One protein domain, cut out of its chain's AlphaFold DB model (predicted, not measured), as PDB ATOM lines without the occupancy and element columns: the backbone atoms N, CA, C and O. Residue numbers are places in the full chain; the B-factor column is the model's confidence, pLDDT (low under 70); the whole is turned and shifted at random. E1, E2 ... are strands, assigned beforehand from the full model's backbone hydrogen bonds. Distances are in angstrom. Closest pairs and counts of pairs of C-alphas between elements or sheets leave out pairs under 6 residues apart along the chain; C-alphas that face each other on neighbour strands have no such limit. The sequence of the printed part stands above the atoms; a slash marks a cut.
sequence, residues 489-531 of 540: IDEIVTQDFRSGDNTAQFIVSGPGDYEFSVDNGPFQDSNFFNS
ATOM      1  N   ILE A 489     189.189 186.395 193.085       86.75
ATOM      2  CA  ILE A 489     188.993 187.548 193.972       86.75
ATOM      3  C   ILE A 489     189.156 187.064 195.411       86.75
ATOM      4  O   ILE A 489     188.256 186.426 195.958       86.75
ATOM      5  N   ASP A 490     190.299 187.375 196.015       89.12
ATOM      6  CA  ASP A 490     190.612 186.994 197.392       89.12
ATOM      7  C   ASP A 490     189.871 187.886 198.385       89.12
ATOM      8  O   ASP A 490     189.280 187.417 199.360       89.12
ATOM      9  N   GLU A 491     189.900 189.194 198.132       88.81
ATOM     10  CA  GLU A 491     189.301 190.194 199.002       88.81
ATOM     11  C   GLU A 491     188.857 191.415 198.197       88.81
ATOM     12  O   GLU A 491     189.533 191.868 197.275       88.81
ATOM     13  N   ILE A 492     187.720 191.990 198.586       86.25
ATOM     14  CA  ILE A 492     187.302 193.314 198.131       86.25
ATOM     15  C   ILE A 492     187.290 194.218 199.357       86.25
ATOM     16  O   ILE A 492     186.447 194.070 200.244       86.25
ATOM     17  N   VAL A 493     188.221 195.166 199.405       85.75
ATOM     18  CA  VAL A 493     188.308 196.148 200.486       85.75
ATOM     19  C   VAL A 493     187.474 197.359 200.100       85.75
ATOM     20  O   VAL A 493     187.828 198.088 199.172       85.75
ATOM     21  N   THR A 494     186.372 197.595 200.812       83.50
ATOM     22  CA  THR A 494     185.503 198.754 200.568       83.50
ATOM     23  C   THR A 494     185.578 199.779 201.695       83.50
ATOM     24  O   THR A 494     185.788 199.458 202.869       83.50
ATOM     25  N   GLN A 495     185.394 201.051 201.341       79.94
ATOM     26  CA  GLN A 495     185.085 202.111 202.300       79.94
ATOM     27  C   GLN A 495     183.759 202.753 201.899       79.94
ATOM     28  O   GLN A 495     183.723 203.555 200.969       79.94
ATOM     29  N   ASP A 496     182.691 202.407 202.622       73.12
ATOM     30  CA  ASP A 496     181.315 202.792 202.285       73.12
ATOM     31  C   ASP A 496     180.701 203.817 203.262       73.12
ATOM     32  O   ASP A 496     181.203 204.055 204.365       73.12
ATOM     33  N   PHE A 497     179.579 204.422 202.847       65.88
ATOM     34  CA  PHE A 497     178.803 205.459 203.559       65.88
ATOM     35  C   PHE A 497     179.488 206.825 203.694       65.88
ATOM     36  O   PHE A 497     179.158 207.614 204.587       65.88
ATOM     37  N   ARG A 498     180.390 207.158 202.769       65.56
ATOM     38  CA  ARG A 498     180.954 208.508 202.651       65.56
ATOM     39  C   ARG A 498     180.287 209.232 201.490       65.56
ATOM     40  O   ARG A 498     180.233 208.725 200.375       65.56
ATOM     41  N   SER A 499     179.721 210.409 201.761       63.44
ATOM     42  CA  SER A 499     178.966 211.192 200.774       63.44
ATOM     43  C   SER A 499     179.847 211.586 199.581       63.44
ATOM     44  O   SER A 499     180.496 212.627 199.620       63.44
ATOM     45  N   GLY A 500     179.831 210.771 198.521       63.75
ATOM     46  CA  GLY A 500     180.574 210.993 197.276       63.75
ATOM     47  C   GLY A 500     181.999 210.429 197.241       63.75
ATOM     48  O   GLY A 500     182.714 210.736 196.297       63.75
ATOM     49  N   ASP A 501     182.407 209.624 198.228       73.38
ATOM     50  CA  ASP A 501     183.791 209.130 198.371       73.38
ATOM     51  C   ASP A 501     183.836 207.635 198.731       73.38
ATOM     52  O   ASP A 501     184.555 207.204 199.632       73.38
ATOM     53  N   ASN A 502     182.990 206.834 198.076       78.00
ATOM     54  CA  ASN A 502     183.068 205.383 198.222       78.00
ATOM     55  C   ASN A 502     184.214 204.851 197.352       78.00
ATOM     56  O   ASN A 502     184.352 205.256 196.190       78.00
ATOM     57  N   THR A 503     185.019 203.951 197.914       84.25
ATOM     58  CA  THR A 503     186.171 203.332 197.238       84.25
ATOM     59  C   THR A 503     186.107 201.815 197.356       84.25
ATOM     60  O   THR A 503     185.601 201.296 198.355       84.25
ATOM     61  N   ALA A 504     186.616 201.117 196.343       84.88
ATOM     62  CA  ALA A 504     186.738 199.664 196.329       84.88
ATOM     63  C   ALA A 504     188.120 199.272 195.802       84.88
ATOM     64  O   ALA A 504     188.552 199.782 194.768       84.88
ATOM     65  N   GLN A 505     188.804 198.374 196.505       88.25
ATOM     66  CA  GLN A 505     190.041 197.752 196.046       88.25
ATOM     67  C   GLN A 505     189.843 196.247 195.897       88.25
ATOM     68  O   GLN A 505     189.394 195.598 196.840       88.25
ATOM     69  N   PHE A 506     190.203 195.699 194.743       87.81
ATOM     70  CA  PHE A 506     190.089 194.277 194.437       87.81
ATOM     71  C   PHE A 506     191.450 193.605 194.607       87.81
ATOM     72  O   PHE A 506     192.368 193.815 193.821       87.81
ATOM     73  N   ILE A 507     191.612 192.807 195.650       87.38
ATOM     74  CA  ILE A 507     192.802 191.978 195.825       87.38
ATOM     75  C   ILE A 507     192.515 190.650 195.135       87.38
ATOM     76  O   ILE A 507     191.569 189.949 195.499       87.38
ATOM     77  N   VAL A 508     193.300 190.345 194.103       88.06
ATOM     78  CA  VAL A 508     193.162 189.126 193.305       88.06
ATOM     79  C   VAL A 508     194.452 188.317 193.324       88.06
ATOM     80  O   VAL A 508     195.545 188.889 193.377       88.06
ATOM     81  N   SER A 509     194.314 186.999 193.227       86.31
ATOM     82  CA  SER A 509     195.410 186.058 193.022       86.31
ATOM     83  C   SER A 509     195.178 185.223 191.765       86.31
ATOM     84  O   SER A 509     194.045 184.984 191.344       86.31
ATOM     85  N   GLY A 510     196.271 184.782 191.153       83.69
ATOM     86  CA  GLY A 510     196.262 183.914 189.983       83.69
ATOM     87  C   GLY A 510     197.458 184.188 189.067       83.69
ATOM     88  O   GLY A 510     198.175 185.167 189.276       83.69
ATOM     89  N   PRO A 511     197.723 183.299 188.097       80.31
ATOM     90  CA  PRO A 511     198.899 183.373 187.233       80.31
ATOM     91  C   PRO A 511     198.810 184.396 186.082       80.31
ATOM     92  O   PRO A 511     199.750 184.472 185.302       80.31
ATOM     93  N   GLY A 512     197.726 185.166 185.949       81.38
ATOM     94  CA  GLY A 512     197.535 186.128 184.855       81.38
ATOM     95  C   GLY A 512     197.945 187.571 185.178       81.38
ATOM     96  O   GLY A 512     198.116 187.946 186.337       81.38
ATOM     97  N   ASP A 513     198.048 188.388 184.128       80.81
ATOM     98  CA  ASP A 513     198.023 189.849 184.231       80.81
ATOM     99  C   ASP A 513     196.569 190.323 184.084       80.81
ATOM    100  O   ASP A 513     195.870 189.914 183.151       80.81
ATOM    101  N   TYR A 514     196.079 191.100 185.050       85.31
ATOM    102  CA  TYR A 514     194.647 191.319 185.251       85.31
ATOM    103  C   TYR A 514     194.252 192.779 185.062       85.31
ATOM    104  O   TYR A 514     194.746 193.664 185.756       85.31
ATOM    105  N   GLU A 515     193.263 193.008 184.201       86.56
ATOM    106  CA  GLU A 515     192.518 194.263 184.150       86.56
ATOM    107  C   GLU A 515     191.219 194.153 184.960       86.56
ATOM    108  O   GLU A 515     190.559 193.110 185.002       86.56
ATOM    109  N   PHE A 516     190.802 195.258 185.573       85.31
ATOM    110  CA  PHE A 516     189.648 195.316 186.464       85.31
ATOM    111  C   PHE A 516     188.544 196.191 185.869       85.31
ATOM    112  O   PHE A 516     188.811 197.270 185.342       85.31
ATOM    113  N   SER A 517     187.284 195.778 186.015       85.25
ATOM    114  CA  SER A 517     186.108 196.591 185.683       85.25
ATOM    115  C   SER A 517     185.005 196.387 186.723       85.25
ATOM    116  O   SER A 517     184.833 195.295 187.259       85.25
ATOM    117  N   VAL A 518     184.247 197.450 187.001       80.50
ATOM    118  CA  VAL A 518     183.095 197.444 187.915       80.50
ATOM    119  C   VAL A 518     181.871 197.962 187.166       80.50
ATOM    120  O   VAL A 518     181.969 198.937 186.421       80.50
ATOM    121  N   ASP A 519     180.711 197.331 187.373       77.19
ATOM    122  CA  ASP A 519     179.413 197.718 186.792       77.19
ATOM    123  C   ASP A 519     179.410 197.854 185.251       77.19
ATOM    124  O   ASP A 519     178.715 198.706 184.692       77.19
ATOM    125  N   ASN A 520     180.171 197.007 184.544       77.75
ATOM    126  CA  ASN A 520     180.394 197.092 183.090       77.75
ATOM    127  C   ASN A 520     181.012 198.430 182.633       77.75
ATOM    128  O   ASN A 520     180.755 198.900 181.521       77.75
ATOM    129  N   GLY A 521     181.803 199.065 183.498       81.19
ATOM    130  CA  GLY A 521     182.630 200.213 183.148       81.19
ATOM    131  C   GLY A 521     183.818 199.845 182.244       81.19
ATOM    132  O   GLY A 521     184.022 198.673 181.912       81.19
ATOM    133  N   PRO A 522     184.622 200.839 181.832       83.75
ATOM    134  CA  PRO A 522     185.888 200.573 181.156       83.75
ATOM    135  C   PRO A 522     186.833 199.783 182.072       83.75
ATOM    136  O   PRO A 522     186.831 199.982 183.287       83.75
ATOM    137  N   PHE A 523     187.629 198.903 181.470       87.12
ATOM    138  CA  PHE A 523     188.701 198.191 182.158       87.12
ATOM    139  C   PHE A 523     189.849 199.145 182.528       87.12
ATOM    140  O   PHE A 523     190.085 200.139 181.834       87.12
ATOM    141  N   GLN A 524     190.530 198.859 183.637       84.44
ATOM    142  CA  GLN A 524     191.737 199.552 184.094       84.44
ATOM    143  C   GLN A 524     192.719 198.569 184.750       84.44
ATOM    144  O   GLN A 524     192.290 197.666 185.464       84.44
ATOM    145  N   ASP A 525     194.024 198.803 184.597       88.31
ATOM    146  CA  ASP A 525     195.082 197.998 185.247       88.31
ATOM    147  C   ASP A 525     195.071 198.140 186.775       88.31
ATOM    148  O   ASP A 525     195.492 197.263 187.526       88.31
ATOM    149  N   SER A 526     194.614 199.295 187.273       88.19
ATOM    150  CA  SER A 526     194.566 199.530 188.710       88.19
ATOM    151  C   SER A 526     193.429 198.735 189.335       88.19
ATOM    152  O   SER A 526     192.264 198.891 188.977       88.19
ATOM    153  N   ASN A 527     193.747 197.977 190.377       87.50
ATOM    154  CA  ASN A 527     192.748 197.273 191.165       87.50
ATOM    155  C   ASN A 527     191.934 198.176 192.112       87.50
ATOM    156  O   ASN A 527     191.149 197.670 192.915       87.50
ATOM    157  N   PHE A 528     192.132 199.498 192.062       87.50
ATOM    158  CA  PHE A 528     191.510 200.471 192.954       87.50
ATOM    159  C   PHE A 528     190.558 201.403 192.207       87.50
ATOM    160  O   PHE A 528     190.920 202.048 191.223       87.50
ATOM    161  N   PHE A 529     189.356 201.558 192.747       85.69
ATOM    162  CA  PHE A 529     188.311 202.393 192.184       85.69
ATOM    163  C   PHE A 529     187.819 203.420 193.207       85.69
ATOM    164  O   PHE A 529     187.606 203.098 194.378       85.69
ATOM    165  N   ASN A 530     187.608 204.662 192.761       80.31
ATOM    166  CA  ASN A 530     187.138 205.770 193.596       80.31
ATOM    167  C   ASN A 530     185.887 206.452 193.012       80.31
ATOM    168  O   ASN A 530     185.589 206.328 191.827       80.31
ATOM    169  N   SER A 531     185.186 207.221 193.852       63.81
ATOM    170  CA  SER A 531     184.107 208.143 193.454       63.81
ATOM    171  C   SER A 531     182.763 207.506 193.043       63.81
ATOM    172  O   SER A 531     182.042 208.057 192.206       63.81
TER     173      SER A 531
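AT A GLANCE: This is residues 489 to 531 of the 540 residues of an uncharacterized protein of Nonlabens ulvanivorans (UniProt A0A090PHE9). Three strands, E1, E2 and E3 in that order along the chain and across the sheet, make a small antiparallel meander, each strand the antiparallel neighbour of the one before, and a long loop, residues 510 to 527, folds back from the end of E2 to the short E3. The printed part has 43 residues, 19 of them, under half, in named strands; the class is all strand. It is only just loose, close to compact, with a radius of gyration of the C-alphas of 11.2 A, and elongated, 37 by 21 by 14 A.

IN THESE COORDINATES: E1, residues 489 to 495, begins at C-alpha 489 (188.993, 187.548, 193.972) and is 17.2 A long. E2, residues 502 to 509, is 23.5 A. E3, residues 528 to 531, is 10.7 A and ends at C-alpha 531 (184.107, 208.143, 193.454).

HOW THE PARTS SIT: Hairpin E1 and E2 stands at 164 degrees, with N 493 and O 505 2.9 A apart, within hydrogen-bond range. Hairpin E2 and E3 stands at 167 degrees, with N 529 and O 504 2.8 A apart, also within range.

THE WHOLE: The C-alphas farthest apart, of Ser 499 and Pro 511, are 36.8 A apart. The printed part has no cut. The link E2 to E3 is long. Residues 497 to 500 and 531 have pLDDT under 70.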